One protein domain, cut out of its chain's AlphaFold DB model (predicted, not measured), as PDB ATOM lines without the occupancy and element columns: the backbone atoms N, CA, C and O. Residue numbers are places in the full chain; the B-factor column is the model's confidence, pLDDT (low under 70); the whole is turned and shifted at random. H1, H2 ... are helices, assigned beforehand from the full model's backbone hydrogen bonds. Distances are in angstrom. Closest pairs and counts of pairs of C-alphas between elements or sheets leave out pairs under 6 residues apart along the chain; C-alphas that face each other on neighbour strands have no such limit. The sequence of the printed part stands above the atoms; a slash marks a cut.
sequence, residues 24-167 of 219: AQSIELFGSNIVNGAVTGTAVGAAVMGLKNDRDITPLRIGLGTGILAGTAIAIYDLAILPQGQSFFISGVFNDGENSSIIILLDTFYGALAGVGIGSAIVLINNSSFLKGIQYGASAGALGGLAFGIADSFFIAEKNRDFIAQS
ATOM      1  N   ALA A  24      28.728  49.268 -27.789       59.03
ATOM      2  CA  ALA A  24      27.997  48.048 -27.449       59.03
ATOM      3  C   ALA A  24      26.755  48.349 -26.596       59.03
ATOM      4  O   ALA A  24      25.669  47.875 -26.914       59.03
ATOM      5  N   GLN A  25      26.896  49.226 -25.595       56.94
ATOM      6  CA  GLN A  25      25.780  49.684 -24.762       56.94
ATOM      7  C   GLN A  25      24.729  50.446 -25.588       56.94
ATOM      8  O   GLN A  25      23.530  50.286 -25.378       56.94
ATOM      9  N   SER A  26      25.167  51.243 -26.568       68.50
ATOM     10  CA  SER A  26      24.261  51.980 -27.458       68.50
ATOM     11  C   SER A  26      23.475  51.043 -28.386       68.50
ATOM     12  O   SER A  26      22.287  51.255 -28.618       68.50
ATOM     13  N   ILE A  27      24.120  49.986 -28.893       70.44
ATOM     14  CA  ILE A  27      23.483  48.956 -29.728       70.44
ATOM     15  C   ILE A  27      22.481  48.136 -28.909       70.44
ATOM     16  O   ILE A  27      21.379  47.868 -29.385       70.44
ATOM     17  N   GLU A  28      22.835  47.769 -27.677       68.69
ATOM     18  CA  GLU A  28      21.950  47.049 -26.759       68.69
ATOM     19  C   GLU A  28      20.716  47.880 -26.394       68.69
ATOM     20  O   GLU A  28      19.589  47.400 -26.524       68.69
ATOM     21  N   LEU A  29      20.910  49.153 -26.033       72.19
ATOM     22  CA  LEU A  29      19.821  50.083 -25.737       72.19
ATOM     23  C   LEU A  29      18.886  50.253 -26.940       72.19
ATOM     24  O   LEU A  29      17.660  50.261 -26.796       72.19
ATOM     25  N   PHE A  30      19.463  50.354 -28.139       77.50
ATOM     26  CA  PHE A  30      18.711  50.507 -29.376       77.50
ATOM     27  C   PHE A  30      17.902  49.252 -29.720       77.50
ATOM     28  O   PHE A  30      16.699  49.334 -29.972       77.50
ATOM     29  N   GLY A  31      18.539  48.080 -29.669       72.00
ATOM     30  CA  GLY A  31      17.891  46.795 -29.923       72.00
ATOM     31  C   GLY A  31      16.793  46.482 -28.907       72.00
ATOM     32  O   GLY A  31      15.694  46.089 -29.298       72.00
ATOM     33  N   SER A  32      17.050  46.724 -27.620       74.94
ATOM     34  CA  SER A  32      16.078  46.518 -26.542       74.94
ATOM     35  C   SER A  32      14.828  47.378 -26.743       74.94
ATOM     36  O   SER A  32      13.711  46.866 -26.678       74.94
ATOM     37  N   ASN A  33      14.993  48.652 -27.110       81.31
ATOM     38  CA  ASN A  33      13.864  49.538 -27.390       81.31
ATOM     39  C   ASN A  33      13.011  49.084 -28.588       81.31
ATOM     40  O   ASN A  33      11.780  49.140 -28.530       81.31
ATOM     41  N   ILE A  34      13.639  48.576 -29.653       85.75
ATOM     42  CA  ILE A  34      12.918  48.023 -30.809       85.75
ATOM     43  C   ILE A  34      12.142  46.764 -30.425       85.75
ATOM     44  O   ILE A  34      10.968  46.641 -30.779       85.75
ATOM     45  N   VAL A  35      12.774  45.836 -29.703       85.12
ATOM     46  CA  VAL A  35      12.137  44.584 -29.276       85.12
ATOM     47  C   VAL A  35      10.967  44.875 -28.339       85.12
ATOM     48  O   VAL A  35       9.865  44.381 -28.573       85.12
ATOM     49  N   ASN A  36      11.156  45.733 -27.337       83.56
ATOM     50  CA  ASN A  36      10.091  46.143 -26.422       83.56
ATOM     51  C   ASN A  36       8.940  46.822 -27.169       83.56
ATOM     52  O   ASN A  36       7.774  46.504 -26.929       83.56
ATOM     53  N   GLY A  37       9.254  47.703 -28.122       86.19
ATOM     54  CA  GLY A  37       8.265  48.321 -28.997       86.19
ATOM     55  C   GLY A  37       7.481  47.287 -29.808       86.19
ATOM     56  O   GLY A  37       6.252  47.329 -29.833       86.19
ATOM     57  N   ALA A  38       8.162  46.311 -30.413       91.00
ATOM     58  CA  ALA A  38       7.541  45.231 -31.178       91.00
ATOM     59  C   ALA A  38       6.598  44.370 -30.322       91.00
ATOM     60  O   ALA A  38       5.471  44.086 -30.739       91.00
ATOM     61  N   VAL A  39       7.028  43.985 -29.115       91.12
ATOM     62  CA  VAL A  39       6.207  43.201 -28.177       91.12
ATOM     63  C   VAL A  39       5.000  44.018 -27.717       91.12
ATOM     64  O   VAL A  39       3.876  43.521 -27.789       91.12
ATOM     65  N   THR A  40       5.204  45.282 -27.334       90.94
ATOM     66  CA  THR A  40       4.125  46.194 -26.922       90.94
ATOM     67  C   THR A  40       3.104  46.353 -28.043       90.94
ATOM     68  O   THR A  40       1.911  46.138 -27.846       90.94
ATOM     69  N   GLY A  41       3.569  46.668 -29.252       92.81
ATOM     70  CA  GLY A  41       2.716  46.851 -30.418       92.81
ATOM     71  C   GLY A  41       1.936  45.587 -30.777       92.81
ATOM     72  O   GLY A  41       0.749  45.659 -31.089       92.81
ATOM     73  N   THR A  42       2.559  44.413 -30.663       94.00
ATOM     74  CA  THR A  42       1.881  43.125 -30.870       94.00
ATOM     75  C   THR A  42       0.809  42.879 -29.809       94.00
ATOM     76  O   THR A  42      -0.305  42.481 -30.153       94.00
ATOM     77  N   ALA A  43       1.101  43.157 -28.533       92.44
ATOM     78  CA  ALA A  43       0.138  43.034 -27.439       92.44
ATOM     79  C   ALA A  43      -1.065  43.974 -27.629       92.44
ATOM     80  O   ALA A  43      -2.210  43.557 -27.469       92.44
ATOM     81  N   VAL A  44      -0.821  45.213 -28.062       95.38
ATOM     82  CA  VAL A  44      -1.868  46.186 -28.410       95.38
ATOM     83  C   VAL A  44      -2.686  45.712 -29.612       95.38
ATOM     84  O   VAL A  44      -3.912  45.782 -29.589       95.38
ATOM     85  N   GLY A  45      -2.040  45.165 -30.644       94.75
ATOM     86  CA  GLY A  45      -2.728  44.555 -31.782       94.75
ATOM     87  C   GLY A  45      -3.644  43.401 -31.358       94.75
ATOM     88  O   GLY A  45      -4.800  43.343 -31.779       94.75
ATOM     89  N   ALA A  46      -3.167  42.528 -30.467       93.81
ATOM     90  CA  ALA A  46      -3.961  41.448 -29.885       93.81
ATOM     91  C   ALA A  46      -5.126  41.977 -29.030       93.81
ATOM     92  O   ALA A  46      -6.233  41.450 -29.119       93.81
ATOM     93  N   ALA A  47      -4.916  43.048 -28.261       94.38
ATOM     94  CA  ALA A  47      -5.974  43.719 -27.511       94.38
ATOM     95  C   ALA A  47      -7.052  44.297 -28.447       94.38
ATOM     96  O   ALA A  47      -8.244  44.095 -28.234       94.38
ATOM     97  N   VAL A  48      -6.663  44.947 -29.546       95.44
ATOM     98  CA  VAL A  48      -7.625  45.451 -30.540       95.44
ATOM     99  C   VAL A  48      -8.426  44.307 -31.165       95.44
ATOM    100  O   VAL A  48      -9.645  44.425 -31.288       95.44
ATOM    101  N   MET A  49      -7.788  43.180 -31.503       93.81
ATOM    102  CA  MET A  49      -8.508  41.976 -31.951       93.81
ATOM    103  C   MET A  49      -9.466  41.454 -30.875       93.81
ATOM    104  O   MET A  49     -10.605  41.102 -31.174       93.81
ATOM    105  N   GLY A  50      -9.037  41.460 -29.611       90.94
ATOM    106  CA  GLY A  50      -9.862  41.089 -28.467       90.94
ATOM    107  C   GLY A  50     -11.116  41.958 -28.333       90.94
ATOM    108  O   GLY A  50     -12.198  41.414 -28.122       90.94
ATOM    109  N   LEU A  51     -11.007  43.277 -28.538       92.50
ATOM    110  CA  LEU A  51     -12.148  44.206 -28.518       92.50
ATOM    111  C   LEU A  51     -13.074  44.039 -29.720       92.50
ATOM    112  O   LEU A  51     -14.294  44.059 -29.561       92.50
ATOM    113  N   LYS A  52     -12.508  43.887 -30.922       91.50
ATOM    114  CA  LYS A  52     -13.291  43.685 -32.150       91.50
ATOM    115  C   LYS A  52     -13.933  42.301 -32.201       91.50
ATOM    116  O   LYS A  52     -14.908  42.113 -32.924       91.50
ATOM    117  N   ASN A  53     -13.408  41.359 -31.414       86.19
ATOM    118  CA  ASN A  53     -13.834  39.969 -31.362       86.19
ATOM    119  C   ASN A  53     -13.901  39.338 -32.767       86.19
ATOM    120  O   ASN A  53     -14.845  38.622 -33.106       86.19
ATOM    121  N   ASP A  54     -12.899  39.643 -33.592       83.88
ATOM    122  CA  ASP A  54     -12.723  39.114 -34.939       83.88
ATOM    123  C   ASP A  54     -11.419  38.306 -35.044       83.88
ATOM    124  O   ASP A  54     -10.586  38.277 -34.138       83.88
ATOM    125  N   ARG A  55     -11.272  37.560 -36.143       86.25
ATOM    126  CA  ARG A  55     -10.066  36.762 -36.432       86.25
ATOM    127  C   ARG A  55      -9.149  37.438 -37.448       86.25
ATOM    128  O   ARG A  55      -8.244  36.799 -37.978       86.25
ATOM    129  N   ASP A  56      -9.410  38.703 -37.762       92.31
ATOM    130  CA  ASP A  56      -8.580  39.453 -38.690       92.31
ATOM    131  C   ASP A  56      -7.238  39.754 -38.022       92.31
ATOM    132  O   ASP A  56      -7.179  40.435 -37.007       92.31
ATOM    133  N   ILE A  57      -6.148  39.255 -38.598       93.69
ATOM    134  CA  ILE A  57      -4.785  39.464 -38.091       93.69
ATOM    135  C   ILE A  57      -4.220  40.847 -38.448       93.69
ATOM    136  O   ILE A  57      -3.064  41.156 -38.157       93.69
ATOM    137  N   THR A  58      -4.985  41.689 -39.141       96.06
ATOM    138  CA  THR A  58      -4.567  43.044 -39.518       96.06
ATOM    139  C   THR A  58      -4.151  43.903 -38.319       96.06
ATOM    140  O   THR A  58      -3.076  44.499 -38.407       96.06
ATOM    141  N   PRO A  59      -4.867  43.931 -37.176       95.19
ATOM    142  CA  PRO A  59      -4.423  44.684 -36.006       95.19
ATOM    143  C   PRO A  59      -3.100  44.175 -35.420       95.19
ATOM    144  O   PRO A  59      -2.296  44.992 -34.989       95.19
ATOM    145  N   LEU A  60      -2.817  42.864 -35.464       93.44
ATOM    146  CA  LEU A  60      -1.507  42.311 -35.075       93.44
ATOM    147  C   LEU A  60      -0.383  42.812 -35.989       93.44
ATOM    148  O   LEU A  60       0.663  43.231 -35.504       93.44
ATOM    149  N   ARG A  61      -0.603  42.798 -37.311       94.44
ATOM    150  CA  ARG A  61       0.386  43.271 -38.298       94.44
ATOM    151  C   ARG A  61       0.670  44.762 -38.151       94.44
ATOM    152  O   ARG A  61       1.833  45.159 -38.136       94.44
ATOM    153  N   ILE A  62      -0.388  45.566 -38.030       95.44
ATOM    154  CA  ILE A  62      -0.271  47.008 -37.790       95.44
ATOM    155  C   ILE A  62       0.439  47.235 -36.459       95.44
ATOM    156  O   ILE A  62       1.440  47.937 -36.443       95.44
ATOM    157  N   GLY A  63      -0.019  46.580 -35.390       93.44
ATOM    158  CA  GLY A  63       0.545  46.685 -34.050       93.44
ATOM    159  C   GLY A  63       2.044  46.401 -34.018       93.44
ATOM    160  O   GLY A  63       2.806  47.252 -33.565       93.44
ATOM    161  N   LEU A  64       2.486  45.266 -34.567       93.69
ATOM    162  CA  LEU A  64       3.907  44.918 -34.673       93.69
ATOM    163  C   LEU A  64       4.701  45.987 -35.438       93.69
ATOM    164  O   LEU A  64       5.724  46.460 -34.946       93.69
ATOM    165  N   GLY A  65       4.223  46.400 -36.618       92.25
ATOM    166  CA  GLY A  65       4.900  47.402 -37.443       92.25
ATOM    167  C   GLY A  65       5.005  48.763 -36.753       92.25
ATOM    168  O   GLY A  65       6.090  49.340 -36.672       92.25
ATOM    169  N   THR A  66       3.902  49.259 -36.187       93.81
ATOM    170  CA  THR A  66       3.886  50.514 -35.425       93.81
ATOM    171  C   THR A  66       4.721  50.419 -34.154       93.81
ATOM    172  O   THR A  66       5.364  51.393 -33.781       93.81
ATOM    173  N   GLY A  67       4.759  49.244 -33.525       91.69
ATOM    174  CA  GLY A  67       5.565  48.970 -32.344       91.69
ATOM    175  C   GLY A  67       7.062  49.046 -32.630       91.69
ATOM    176  O   GLY A  67       7.787  49.698 -31.889       91.69
ATOM    177  N   ILE A  68       7.522  48.461 -33.739       90.00
ATOM    178  CA  ILE A  68       8.921  48.566 -34.191       90.00
ATOM    179  C   ILE A  68       9.298  50.025 -34.481       90.00
ATOM    180  O   ILE A  68      10.361  50.486 -34.060       90.00
ATOM    181  N   LEU A  69       8.430  50.767 -35.181       92.81
ATOM    182  CA  LEU A  69       8.662  52.183 -35.492       92.81
ATOM    183  C   LEU A  69       8.722  53.040 -34.224       92.81
ATOM    184  O   LEU A  69       9.647  53.837 -34.069       92.81
ATOM    185  N   ALA A  70       7.778  52.845 -33.300       88.94
ATOM    186  CA  ALA A  70       7.777  53.519 -32.009       88.94
ATOM    187  C   ALA A  70       9.033  53.157 -31.207       88.94
ATOM    188  O   ALA A  70       9.749  54.051 -30.778       88.94
ATOM    189  N   GLY A  71       9.369  51.870 -31.091       84.12
ATOM    190  CA  GLY A  71      10.580  51.403 -30.414       84.12
ATOM    191  C   GLY A  71      11.854  52.023 -30.987       84.12
ATOM    192  O   GLY A  71      12.722  52.450 -30.237       84.12
ATOM    193  N   THR A  72      11.933  52.182 -32.309       85.69
ATOM    194  CA  THR A  72      13.055  52.865 -32.970       85.69
ATOM    195  C   THR A  72      13.102  54.354 -32.614       85.69
ATOM    196  O   THR A  72      14.169  54.883 -32.309       85.69
ATOM    197  N   ALA A  73      11.961  55.048 -32.613       85.69
ATOM    198  CA  ALA A  73      11.900  56.455 -32.216       85.69
ATOM    199  C   ALA A  73      12.314  56.652 -30.746       85.69
ATOM    200  O   ALA A  73      13.088  57.559 -30.437       85.69
ATOM    201  N   ILE A  74      11.854  55.768 -29.857       82.88
ATOM    202  CA  ILE A  74      12.211  55.774 -28.433       82.88
ATOM    203  C   ILE A  74      13.694  55.456 -28.248       82.88
ATOM    204  O   ILE A  74      14.357  56.119 -27.462       82.88
ATOM    205  N   ALA A  75      14.245  54.518 -29.018       80.75
ATOM    206  CA  ALA A  75      15.670  54.215 -29.008       80.75
ATOM    207  C   ALA A  75      16.533  55.438 -29.337       80.75
ATOM    208  O   ALA A  75      17.515  55.708 -28.651       80.75
ATOM    209  N   ILE A  76      16.159  56.191 -30.377       80.88
ATOM    210  CA  ILE A  76      16.855  57.426 -30.765       80.88
ATOM    211  C   ILE A  76      16.736  58.474 -29.653       80.88
ATOM    212  O   ILE A  76      17.722  59.133 -29.322       80.88
ATOM    213  N   TYR A  77      15.548  58.616 -29.064       82.31
ATOM    214  CA  TYR A  77      15.300  59.528 -27.949       82.31
ATOM    215  C   TYR A  77      16.150  59.173 -26.717       82.31
ATOM    216  O   TYR A  77      16.834  60.038 -26.171       82.31
ATOM    217  N   ASP A  78      16.168  57.901 -26.319       76.56
ATOM    218  CA  ASP A  78      16.936  57.409 -25.175       76.56
ATOM    219  C   ASP A  78      18.442  57.586 -25.410       76.56
ATOM    220  O   ASP A  78      19.134  58.083 -24.529       76.56
ATOM    221  N   LEU A  79      18.956  57.293 -26.611       77.19
ATOM    222  CA  LEU A  79      20.365  57.530 -26.961       77.19
ATOM    223  C   LEU A  79      20.776  59.007 -26.914       77.19
ATOM    224  O   LEU A  79      21.944  59.311 -26.675       77.19
ATOM    225  N   ALA A  80      19.843  59.920 -27.190       77.75
ATOM    226  CA  ALA A  80      20.104  61.355 -27.181       77.75
ATOM    227  C   ALA A  80      20.085  61.960 -25.767       77.75
ATOM    228  O   ALA A  80      20.669  63.023 -25.551       77.75
ATOM    229  N   ILE A  81      19.390  61.323 -24.821       71.44
ATOM    230  CA  ILE A  81      19.081  61.904 -23.504       71.44
ATOM    231  C   ILE A  81      19.762  61.151 -22.362       71.44
ATOM    232  O   ILE A  81      20.128  61.773 -21.360       71.44
ATOM    233  N   LEU A  82      19.949  59.839 -22.497       67.19
ATOM    234  CA  LEU A  82      20.645  59.026 -21.510       67.19
ATOM    235  C   LEU A  82      22.163  59.163 -21.708       67.19
ATOM    236  O   LEU A  82      22.648  59.084 -22.841       67.19
ATOM    237  N   PRO A  83      22.944  59.378 -20.637       58.16
ATOM    238  CA  PRO A  83      24.393  59.449 -20.765       58.16
ATOM    239  C   PRO A  83      24.975  58.092 -21.197       58.16
ATOM    240  O   PRO A  83      24.421  57.032 -20.924       58.16
ATOM    241  N   GLN A  84      26.113  58.108 -21.886       57.03
ATOM    242  CA  GLN A  84      26.774  56.890 -22.368       57.03
ATOM    243  C   GLN A  84      27.881  56.470 -21.389       57.03
ATOM    244  O   GLN A  84      28.661  57.315 -20.950       57.03
ATOM    245  N   GLY A  85      27.982  55.175 -21.056       44.78
ATOM    246  CA  GLY A  85      29.081  54.628 -20.243       44.78
ATOM    247  C   GLY A  85      28.800  54.406 -18.750       44.78
ATOM    248  O   GLY A  85      29.721  54.038 -18.022       44.78
ATOM    249  N   GLN A  86      27.560  54.585 -18.281       43.22
ATOM    250  CA  GLN A  86      27.098  54.116 -16.962       43.22
ATOM    251  C   GLN A  86      25.755  53.382 -17.099       43.22
ATOM    252  O   GLN A  86      25.051  53.556 -18.092       43.22
ATOM    253  N   SER A  87      25.413  52.521 -16.137       44.72
ATOM    254  CA  SER A  87      24.093  51.883 -16.056       44.72
ATOM    255  C   SER A  87      23.063  52.916 -15.594       44.72
ATOM    256  O   SER A  87      23.139  53.366 -14.449       44.72
ATOM    257  N   PHE A  88      22.128  53.298 -16.462       47.69
ATOM    258  CA  PHE A  88      21.048  54.230 -16.127       47.69
ATOM    259  C   PHE A  88      19.756  53.474 -15.843       47.69
ATOM    260  O   PHE A  88      19.469  52.458 -16.469       47.69
ATOM    261  N   PHE A  89      18.986  53.999 -14.897       50.06
ATOM    262  CA  PHE A  89      17.665  53.506 -14.537       50.06
ATOM    263  C   PHE A  89      16.658  54.639 -14.722       50.06
ATOM    264  O   PHE A  89      16.863  55.754 -14.241       50.06
ATOM    265  N   ILE A  90      15.579  54.343 -15.431       51.19
ATOM    266  CA  ILE A  90      14.388  55.172 -15.539       51.19
ATOM    267  C   ILE A  90      13.384  54.577 -14.559       51.19
ATOM    268  O   ILE A  90      12.976  53.430 -14.722       51.19
ATOM    269  N   SER A  91      13.033  55.334 -13.522       52.44
ATOM    270  CA  SER A  91      12.057  54.899 -12.523       52.44
ATOM    271  C   SER A  91      10.700  55.509 -12.854       52.44
ATOM    272  O   SER A  91      10.558  56.733 -12.841       52.44
ATOM    273  N   GLY A  92       9.745  54.663 -13.240       44.47
ATOM    274  CA  GLY A  92       8.342  55.024 -13.441       44.47
ATOM    275  C   GLY A  92       7.508  54.801 -12.178       44.47
ATOM    276  O   GLY A  92       7.980  54.265 -11.177       44.47
ATOM    277  N   VAL A  93       6.235  55.187 -12.227       44.84
ATOM    278  CA  VAL A  93       5.274  55.074 -11.116       44.84
ATOM    279  C   VAL A  93       5.043  53.623 -10.694       44.84
ATOM    280  O   VAL A  93       4.893  53.346  -9.503       44.84
ATOM    281  N   PHE A  94       5.004  52.695 -11.654       34.97
ATOM    282  CA  PHE A  94       4.802  51.270 -11.373       34.97
ATOM    283  C   PHE A  94       6.034  50.415 -11.631       34.97
ATOM    284  O   PHE A  94       6.131  49.323 -11.066       34.97
ATOM    285  N   ASN A  95       6.951  50.874 -12.485       47.12
ATOM    286  CA  ASN A  95       8.047  50.038 -12.927       47.12
ATOM    287  C   ASN A  95       9.341  50.805 -13.231       47.12
ATOM    288  O   ASN A  95       9.329  51.872 -13.839       47.12
ATOM    289  N   ASP A  96      10.462  50.166 -12.902       50.81
ATOM    290  CA  ASP A  96      11.813  50.630 -13.205       50.81
ATOM    291  C   ASP A  96      12.370  49.945 -14.463       50.81
ATOM    292  O   ASP A  96      12.193  48.740 -14.672       50.81
ATOM    293  N   GLY A  97      13.073  50.695 -15.306       55.47
ATOM    294  CA  GLY A  97      13.550  50.228 -16.601       55.47
ATOM    295  C   GLY A  97      14.902  50.792 -17.007       55.47
ATOM    296  O   GLY A  97      15.226  51.933 -16.711       55.47
ATOM    297  N   GLU A  98      15.685  50.016 -17.751       63.34
ATOM    298  CA  GLU A  98      16.945  50.500 -18.342       63.34
ATOM    299  C   GLU A  98      16.723  51.368 -19.594       63.34
ATOM    300  O   GLU A  98      17.657  51.976 -20.115       63.34
ATOM    301  N   ASN A  99      15.483  51.425 -20.094       65.88
ATOM    302  CA  ASN A  99      15.068  52.242 -21.229       65.88
ATOM    303  C   ASN A  99      13.599  52.663 -21.106       65.88
ATOM    304  O   ASN A  99      12.859  52.126 -20.288       65.88
ATOM    305  N   SER A 100      13.160  53.640 -21.898       76.06
ATOM    306  CA  SER A 100      11.804  54.187 -21.753       76.06
ATOM    307  C   SER A 100      10.738  53.198 -22.251       76.06
ATOM    308  O   SER A 100       9.627  53.154 -21.726       76.06
ATOM    309  N   SER A 101      11.065  52.361 -23.243       77.00
ATOM    310  CA  SER A 101      10.101  51.418 -23.832       77.00
ATOM    311  C   SER A 101       9.708  50.260 -22.911       77.00
ATOM    312  O   SER A 101       8.603  49.738 -23.057       77.00
ATOM    313  N   ILE A 102      10.566  49.846 -21.970       77.94
ATOM    314  CA  ILE A 102      10.233  48.759 -21.041       77.94
ATOM    315  C   ILE A 102       9.155  49.187 -20.039       77.94
ATOM    316  O   ILE A 102       8.303  48.373 -19.694       77.94
ATOM    317  N   ILE A 103       9.132  50.465 -19.640       79.88
ATOM    318  CA  ILE A 103       8.072  51.029 -18.787       79.88
ATOM    319  C   ILE A 103       6.739  50.961 -19.531       79.88
ATOM    320  O   ILE A 103       5.769  50.411 -19.021       79.88
ATOM    321  N   ILE A 104       6.724  51.398 -20.794       84.81
ATOM    322  CA  ILE A 104       5.531  51.334 -21.649       84.81
ATOM    323  C   ILE A 104       5.035  49.888 -21.802       84.81
ATOM    324  O   ILE A 104       3.832  49.628 -21.703       84.81
ATOM    325  N   LEU A 105       5.948  48.940 -22.032       85.12
ATOM    326  CA  LEU A 105       5.613  47.523 -22.161       85.12
ATOM    327  C   LEU A 105       4.974  46.976 -20.879       85.12
ATOM    328  O   LEU A 105       3.949  46.293 -20.937       85.12
ATOM    329  N   LEU A 106       5.582  47.261 -19.729       85.19
ATOM    330  CA  LEU A 106       5.148  46.714 -18.449       85.19
ATOM    331  C   LEU A 106       3.830  47.330 -17.988       85.19
ATOM    332  O   LEU A 106       2.936  46.581 -17.600       85.19
ATOM    333  N   ASP A 107       3.633  48.632 -18.172       81.56
ATOM    334  CA  ASP A 107       2.353  49.279 -17.873       81.56
ATOM    335  C   ASP A 107       1.231  48.785 -18.787       81.56
ATOM    336  O   ASP A 107       0.106  48.577 -18.332       81.56
ATOM    337  N   THR A 108       1.532  48.483 -20.056       87.81
ATOM    338  CA  THR A 108       0.587  47.817 -20.968       87.81
ATOM    339  C   THR A 108       0.158  46.452 -20.419       87.81
ATOM    340  O   THR A 108      -1.035  46.140 -20.379       87.81
ATOM    341  N   PHE A 109       1.105  45.630 -19.955       89.75
ATOM    342  CA  PHE A 109       0.795  44.321 -19.374       89.75
ATOM    343  C   PHE A 109       0.050  44.421 -18.040       89.75
ATOM    344  O   PHE A 109      -0.929  43.698 -17.836       89.75
ATOM    345  N   TYR A 110       0.465  45.315 -17.143       88.12
ATOM    346  CA  TYR A 110      -0.214  45.531 -15.867       88.12
ATOM    347  C   TYR A 110      -1.628  46.057 -16.064       88.12
ATOM    348  O   TYR A 110      -2.557  45.553 -15.431       88.12
ATOM    349  N   GLY A 111      -1.819  46.976 -17.011       91.56
ATOM    350  CA  GLY A 111      -3.137  47.417 -17.440       91.56
ATOM    351  C   GLY A 111      -4.000  46.243 -17.898       91.56
ATOM    352  O   GLY A 111      -5.140  46.112 -17.454       91.56
ATOM    353  N   ALA A 112      -3.460  45.338 -18.720       93.06
ATOM    354  CA  ALA A 112      -4.183  44.151 -19.175       93.06
ATOM    355  C   ALA A 112      -4.595  43.233 -18.010       93.06
ATOM    356  O   ALA A 112      -5.752  42.825 -17.925       93.06
ATOM    357  N   LEU A 113      -3.681  42.935 -17.083       92.62
ATOM    358  CA  LEU A 113      -3.965  42.091 -15.917       92.62
ATOM    359  C   LEU A 113      -5.001  42.726 -14.980       92.62
ATOM    360  O   LEU A 113      -5.944  42.054 -14.553       92.62
ATOM    361  N   ALA A 114      -4.878  44.026 -14.705       91.75
ATOM    362  CA  ALA A 114      -5.875  44.771 -13.942       91.75
ATOM    363  C   ALA A 114      -7.241  44.738 -14.646       91.75
ATOM    364  O   ALA A 114      -8.271  44.476 -14.022       91.75
ATOM    365  N   GLY A 115      -7.238  44.914 -15.967       94.69
ATOM    366  CA  GLY A 115      -8.412  44.805 -16.819       94.69
ATOM    367  C   GLY A 115      -9.085  43.434 -16.749       94.69
ATOM    368  O   GLY A 115     -10.309  43.374 -16.651       94.69
ATOM    369  N   VAL A 116      -8.324  42.332 -16.725       95.31
ATOM    370  CA  VAL A 116      -8.860  40.975 -16.491       95.31
ATOM    371  C   VAL A 116      -9.592  40.908 -15.157       95.31
ATOM    372  O   VAL A 116     -10.715  40.403 -15.111       95.31
ATOM    373  N   GLY A 117      -8.987  41.425 -14.085       92.81
ATOM    374  CA  GLY A 117      -9.599  41.444 -12.757       92.81
ATOM    375  C   GLY A 117     -10.920  42.217 -12.738       92.81
ATOM    376  O   GLY A 117     -11.949  41.681 -12.322       92.81
ATOM    377  N   ILE A 118     -10.916  43.447 -13.262       93.44
ATOM    378  CA  ILE A 118     -12.099  44.320 -13.316       93.44
ATOM    379  C   ILE A 118     -13.185  43.722 -14.221       93.44
ATOM    380  O   ILE A 118     -14.344  43.620 -13.818       93.44
ATOM    381  N   GLY A 119     -12.828  43.285 -15.430       92.75
ATOM    382  CA  GLY A 119     -13.767  42.697 -16.388       92.75
ATOM    383  C   GLY A 119     -14.404  41.408 -15.869       92.75
ATOM    384  O   GLY A 119     -15.609  41.205 -16.026       92.75
ATOM    385  N   SER A 120     -13.623  40.574 -15.178       90.81
ATOM    386  CA  SER A 120     -14.127  39.377 -14.495       90.81
ATOM    387  C   SER A 120     -15.132  39.738 -13.403       90.81
ATOM    388  O   SER A 120     -16.207  39.145 -13.345       90.81
ATOM    389  N   ALA A 121     -14.827  40.744 -12.578       91.50
ATOM    390  CA  ALA A 121     -15.727  41.208 -11.525       91.50
ATOM    391  C   ALA A 121     -17.057  41.740 -12.089       91.50
ATOM    392  O   ALA A 121     -18.124  41.356 -11.610       91.50
ATOM    393  N   ILE A 122     -17.014  42.557 -13.149       91.12
ATOM    394  CA  ILE A 122     -18.218  43.087 -13.815       91.12
ATOM    395  C   ILE A 122     -19.100  41.946 -14.326       91.12
ATOM    396  O   ILE A 122     -20.318  41.961 -14.150       91.12
ATOM    397  N   VAL A 123     -18.495  40.939 -14.954       92.44
ATOM    398  CA  VAL A 123     -19.248  39.815 -15.506       92.44
ATOM    399  C   VAL A 123     -19.845  38.919 -14.422       92.44
ATOM    400  O   VAL A 123     -20.974  38.460 -14.603       92.44
ATOM    401  N   LEU A 124     -19.141  38.714 -13.305       89.94
ATOM    402  CA  LEU A 124     -19.675  37.997 -12.143       89.94
ATOM    403  C   LEU A 124     -20.905  38.705 -11.557       89.94
ATOM    404  O   LEU A 124     -21.884  38.040 -11.231       89.94
ATOM    405  N   ILE A 125     -20.893  40.042 -11.487       93.00
ATOM    406  CA  ILE A 125     -22.048  40.841 -11.039       93.00
ATOM    407  C   ILE A 125     -23.214  40.726 -12.028       93.00
ATOM    408  O   ILE A 125     -24.365  40.587 -11.624       93.00
ATOM    409  N   ASN A 126     -22.921  40.778 -13.328       91.50
ATOM    410  CA  ASN A 126     -23.940  40.852 -14.374       91.50
ATOM    411  C   ASN A 126     -24.388  39.477 -14.911       91.50
ATOM    412  O   ASN A 126     -25.111  39.414 -15.903       91.50
ATOM    413  N   ASN A 127     -23.913  38.381 -14.306       87.69
ATOM    414  CA  ASN A 127     -24.175  36.991 -14.697       87.69
ATOM    415  C   ASN A 127     -24.077  36.741 -16.218       87.69
ATOM    416  O   ASN A 127     -24.970  36.169 -16.847       87.69
ATOM    417  N   SER A 128     -22.998  37.228 -16.832       87.75
ATOM    418  CA  SER A 128     -22.763  37.107 -18.277       87.75
ATOM    419  C   SER A 128     -21.570  36.189 -18.582       87.75
ATOM    420  O   SER A 128     -21.058  35.492 -17.709       87.75
ATOM    421  N   SER A 129     -21.136  36.110 -19.843       89.31
ATOM    422  CA  SER A 129     -20.061  35.188 -20.234       89.31
ATOM    423  C   SER A 129     -18.710  35.607 -19.647       89.31
ATOM    424  O   SER A 129     -18.130  36.605 -20.075       89.31
ATOM    425  N   PHE A 130     -18.184  34.807 -18.713       89.38
ATOM    426  CA  PHE A 130     -16.893  35.040 -18.047       89.38
ATOM    427  C   PHE A 130     -15.738  35.254 -19.034       89.38
ATOM    428  O   PHE A 130     -14.961  36.196 -18.889       89.38
ATOM    429  N   LEU A 131     -15.685  34.449 -20.103       89.44
ATOM    430  CA  LEU A 131     -14.682  34.590 -21.163       89.44
ATOM    431  C   LEU A 131     -14.726  35.970 -21.833       89.44
ATOM    432  O   LEU A 131     -13.677  36.550 -22.096       89.44
ATOM    433  N   LYS A 132     -15.925  36.522 -22.069       87.69
ATOM    434  CA  LYS A 132     -16.068  37.871 -22.635       87.69
ATOM    435  C   LYS A 132     -15.575  38.943 -21.665       87.69
ATOM    436  O   LYS A 132     -14.973  39.913 -22.110       87.69
ATOM    437  N   GLY A 133     -15.792  38.755 -20.362       89.06
ATOM    438  CA  GLY A 133     -15.287  39.649 -19.316       89.06
ATOM    439  C   GLY A 133     -13.767  39.706 -19.279       89.06
ATOM    440  O   GLY A 133     -13.198  40.793 -19.291       89.06
ATOM    441  N   ILE A 134     -13.114  38.541 -19.322       93.00
ATOM    442  CA  ILE A 134     -11.650  38.446 -19.410       93.00
ATOM    443  C   ILE A 134     -11.149  39.092 -20.700       93.00
ATOM    444  O   ILE A 134     -10.261  39.934 -20.646       93.00
ATOM    445  N   GLN A 135     -11.710  38.721 -21.852       93.69
ATOM    446  CA  GLN A 135     -11.257  39.207 -23.155       93.69
ATOM    447  C   GLN A 135     -11.384  40.728 -23.267       93.69
ATOM    448  O   GLN A 135     -10.416  41.409 -23.608       93.69
ATOM    449  N   TYR A 136     -12.565  41.271 -22.966       93.56
ATOM    450  CA  TYR A 136     -12.815  42.705 -23.066       93.56
ATOM    451  C   TYR A 136     -12.035  43.480 -22.003       93.56
ATOM    452  O   TYR A 136     -11.418  44.495 -22.315       93.56
ATOM    453  N   GLY A 137     -11.998  42.961 -20.772       94.38
ATOM    454  CA  GLY A 137     -11.240  43.530 -19.664       94.38
ATOM    455  C   GLY A 137      -9.746  43.605 -19.962       94.38
ATOM    456  O   GLY A 137      -9.179  44.691 -19.904       94.38
ATOM    457  N   ALA A 138      -9.125  42.491 -20.359       95.88
ATOM    458  CA  ALA A 138      -7.712  42.444 -20.744       95.88
ATOM    459  C   ALA A 138      -7.394  43.434 -21.861       95.88
ATOM    460  O   ALA A 138      -6.384  44.128 -21.820       95.88
ATOM    461  N   SER A 139      -8.275  43.509 -22.857       95.69
ATOM    462  CA  SER A 139      -8.035  44.329 -24.034       95.69
ATOM    463  C   SER A 139      -8.170  45.824 -23.744       95.69
ATOM    464  O   SER A 139      -7.304  46.608 -24.122       95.69
ATOM    465  N   ALA A 140      -9.228  46.228 -23.036       96.00
ATOM    466  CA  ALA A 140      -9.401  47.610 -22.596       96.00
ATOM    467  C   ALA A 140      -8.295  48.019 -21.611       96.00
ATOM    468  O   ALA A 140      -7.734  49.109 -21.719       96.00
ATOM    469  N   GLY A 141      -7.940  47.111 -20.701       95.69
ATOM    470  CA  GLY A 141      -6.851  47.282 -19.753       95.69
ATOM    471  C   GLY A 141      -5.502  47.485 -20.436       95.69
ATOM    472  O   GLY A 141      -4.783  48.406 -20.069       95.69
ATOM    473  N   ALA A 142      -5.177  46.695 -21.463       96.50
ATOM    474  CA  ALA A 142      -3.934  46.841 -22.220       96.50
ATOM    475  C   ALA A 142      -3.819  48.221 -22.884       96.50
ATOM    476  O   ALA A 142      -2.772  48.855 -22.816       96.50
ATOM    477  N   LEU A 143      -4.904  48.721 -23.487       96.19
ATOM    478  CA  LEU A 143      -4.918  50.059 -24.090       96.19
ATOM    479  C   LEU A 143      -4.777  51.170 -23.042       96.19
ATOM    480  O   LEU A 143      -4.054  52.138 -23.270       96.19
ATOM    481  N   GLY A 144      -5.446  51.027 -21.894       95.75
ATOM    482  CA  GLY A 144      -5.301  51.957 -20.772       95.75
ATOM    483  C   GLY A 144      -3.879  51.961 -20.209       95.75
ATOM    484  O   GLY A 144      -3.306  53.026 -19.997       95.75
ATOM    485  N   GLY A 145      -3.293  50.775 -20.045       91.88
ATOM    486  CA  GLY A 145      -1.914  50.579 -19.611       91.88
ATOM    487  C   GLY A 145      -0.895  51.172 -20.579       91.88
ATOM    488  O   GLY A 145       0.017  51.861 -20.149       91.88
ATOM    489  N   LEU A 146      -1.092  51.004 -21.891       94.62
ATOM    490  CA  LEU A 146      -0.267  51.652 -22.913       94.62
ATOM    491  C   LEU A 146      -0.314  53.177 -22.791       94.62
ATOM    492  O   LEU A 146       0.726  53.833 -22.796       94.62
ATOM    493  N   ALA A 147      -1.519  53.747 -22.708       93.56
ATOM    494  CA  ALA A 147      -1.694  55.191 -22.604       93.56
ATOM    495  C   ALA A 147      -1.029  55.740 -21.333       93.56
ATOM    496  O   ALA A 147      -0.341  56.760 -21.393       93.56
ATOM    497  N   PHE A 148      -1.191  55.035 -20.210       91.56
ATOM    498  CA  PHE A 148      -0.526  55.375 -18.960       91.56
ATOM    499  C   PHE A 148       0.996  55.243 -19.070       91.56
ATOM    500  O   PHE A 148       1.688  56.192 -18.737       91.56
ATOM    501  N   GLY A 149       1.521  54.148 -19.617       85.19
ATOM    502  CA  GLY A 149       2.963  53.929 -19.730       85.19
ATOM    503  C   GLY A 149       3.666  54.916 -20.655       85.19
ATOM    504  O   GLY A 149       4.792  55.332 -20.382       85.19
ATOM    505  N   ILE A 150       3.002  55.371 -21.724       88.38
ATOM    506  CA  ILE A 150       3.499  56.497 -22.530       88.38
ATOM    507  C   ILE A 150       3.558  57.765 -21.668       88.38
ATOM    508  O   ILE A 150       4.548  58.489 -21.708       88.38
ATOM    509  N   ALA A 151       2.524  58.041 -20.872       86.69
ATOM    510  CA  ALA A 151       2.536  59.204 -19.993       86.69
ATOM    511  C   ALA A 151       3.643  59.104 -18.926       86.69
ATOM    512  O   ALA A 151       4.386  60.060 -18.711       86.69
ATOM    513  N   ASP A 152       3.791  57.936 -18.307       79.06
ATOM    514  CA  ASP A 152       4.767  57.685 -17.256       79.06
ATOM    515  C   ASP A 152       6.195  57.836 -17.792       79.06
ATOM    516  O   ASP A 152       6.936  58.714 -17.359       79.06
ATOM    517  N   SER A 153       6.541  57.100 -18.851       78.25
ATOM    518  CA  SER A 153       7.892  57.097 -19.435       78.25
ATOM    519  C   SER A 153       8.405  58.467 -19.911       78.25
ATOM    520  O   SER A 153       9.614  58.732 -19.850       78.25
ATOM    521  N   PHE A 154       7.523  59.353 -20.388       79.50
ATOM    522  CA  PHE A 154       7.928  60.650 -20.946       79.50
ATOM    523  C   PHE A 154       7.695  61.849 -20.032       79.50
ATOM    524  O   PHE A 154       8.440  62.824 -20.157       79.50
ATOM    525  N   PHE A 155       6.698  61.810 -19.145       78.88
ATOM    526  CA  PHE A 155       6.303  62.983 -18.360       78.88
ATOM    527  C   PHE A 155       6.510  62.827 -16.856       78.88
ATOM    528  O   PHE A 155       6.687  63.844 -16.187       78.88
ATOM    529  N   ILE A 156       6.460  61.603 -16.326       69.31
ATOM    530  CA  ILE A 156       6.443  61.366 -14.876       69.31
ATOM    531  C   ILE A 156       7.745  60.718 -14.405       69.31
ATOM    532  O   ILE A 156       8.247  61.072 -13.342       69.31
ATOM    533  N   ALA A 157       8.310  59.821 -15.207       64.50
ATOM    534  CA  ALA A 157       9.470  59.041 -14.832       64.50
ATOM    535  C   ALA A 157      10.689  59.927 -14.537       64.50
ATOM    536  O   ALA A 157      11.129  60.737 -15.364       64.50
ATOM    537  N   GLU A 158      11.268  59.729 -13.355       60.12
ATOM    538  CA  GLU A 158      12.463  60.436 -12.923       60.12
ATOM    539  C   GLU A 158      13.699  59.810 -13.571       60.12
ATOM    540  O   GLU A 158      14.033  58.637 -13.386       60.12
ATOM    541  N   LYS A 159      14.407  60.626 -14.354       60.44
ATOM    542  CA  LYS A 159      15.626  60.233 -15.070       60.44
ATOM    543  C   LYS A 159      16.829  60.644 -14.229       60.44
ATOM    544  O   LYS A 159      17.478  61.657 -14.502       60.44
ATOM    545  N   ASN A 160      17.067  59.909 -13.144       48.75
ATOM    546  CA  ASN A 160      18.121  60.237 -12.186       48.75
ATOM    547  C   ASN A 160      19.521  59.943 -12.751       48.75
ATOM    548  O   ASN A 160      19.786  58.872 -13.293       48.75
ATOM    549  N   ARG A 161      20.425  60.922 -12.607       47.44
ATOM    550  CA  ARG A 161      21.793  60.910 -13.162       47.44
ATOM    551  C   ARG A 161      22.864  60.362 -12.206       47.44
ATOM    552  O   ARG A 161      23.979  60.140 -12.654       47.44
ATOM    553  N   ASP A 162      22.526  60.114 -10.935       33.62
ATOM    554  CA  ASP A 162      23.515  59.959  -9.848       33.62
ATOM    555  C   ASP A 162      23.490  58.616  -9.089       33.62
ATOM    556  O   ASP A 162      24.104  58.488  -8.027       33.62
ATOM    557  N   PHE A 163      22.838  57.570  -9.602       38.66
ATOM    558  CA  PHE A 163      22.892  56.267  -8.931       38.66
ATOM    559  C   PHE A 163      24.132  55.467  -9.342       38.66
ATOM    560  O   PHE A 163      24.151  54.753 -10.341       38.66
ATOM    561  N   ILE A 164      25.169  55.566  -8.501       35.41
ATOM    562  CA  ILE A 164      26.250  54.582  -8.401       35.41
ATOM    563  C   ILE A 164      25.632  53.186  -8.466       35.41
ATOM    564  O   ILE A 164      24.756  52.857  -7.666       35.41
ATOM    565  N   ALA A 165      26.130  52.396  -9.416       34.72
ATOM    566  CA  ALA A 165      25.808  51.002  -9.653       34.72
ATOM    567  C   ALA A 165      25.710  50.192  -8.347       34.72
ATOM    568  O   ALA A 165      26.675  49.578  -7.893       34.72
ATOM    569  N   GLN A 166      24.518  50.126  -7.759       29.81
ATOM    570  CA  GLN A 166      24.125  48.920  -7.060       29.81
ATOM    571  C   GLN A 166      23.722  47.951  -8.153       29.81
ATOM    572  O   GLN A 166      22.697  48.124  -8.802       29.81
ATOM    573  N   SER A 167      24.557  46.938  -8.355       34.69
ATOM    574  CA  SER A 167      24.262  45.731  -9.110       34.69
ATOM    575  C   SER A 167      22.970  45.077  -8.587       34.69
ATOM    576  O   SER A 167      23.003  44.117  -7.815       34.69
TER     577      SER A 167
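AT A GLANCE: This is residues 24 to 167 of the 219 residues of an uncharacterized protein of Balneolaceae bacterium (UniProt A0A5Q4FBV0). Two helical hairpins, H1 with H2 and H3 with H4, pack on each other in an elongated body; their tight turns point to the same end, and H1 packs on both H3 and H4. The long link, residues 82 to 99, and the tail, residues 157 to 167, lie toward the other end. The printed part has 144 residues with four named helices, H1 H2 H3 H4 along the chain, and no named strand; the class is all helix. It is compact, with a radius of gyration of the C-alphas of 16.9 A, and spans 56 by 30 by 24 A.

IN THESE COORDINATES: H1, residues 24 to 52, begins at C-alpha 24 (27.997, 48.048, -27.449) and is 41.8 A long. H2, residues 58 to 81, is 34.2 A long. H3, residues 100 to 125, is 37.9 A long. H4, residues 130 to 156, is 35.3 A long and ends at C-alpha 156 (6.443, 61.366, -14.876).

HOW THE PARTS SIT: H1, H3 and H4 form a bundle, three helices grouped together. H1 and H2, a hairpin, touch at a shallow tilt of 31 degrees; the closest C-alphas, Gly 41 and Gly 67, are 4.0 A apart. With residues 33 to 40 alone H1 touches H3, the same way at 23 degrees, closest at C-alphas Thr 40 and Leu 105, 5.2 A. H3 and H4, a hairpin, touch at 33 degrees, only just shallow, closest at C-alphas Thr 108 and Gly 145, 4.0 A. H2 and H4 are apart. Every O i to N i+4 pair is within hydrogen-bond range in H1, H2 and H4, and 21 of 22 in H3.

THE WHOLE: The farthest C-alphas, Gly 85 and Asn 127, are 56.4 A apart. The printed part has no cut. The link from H2 to H3 is long. pLDDT is under 70 at residues 24 to 26, 28, 82 to 99 and 156 to 167.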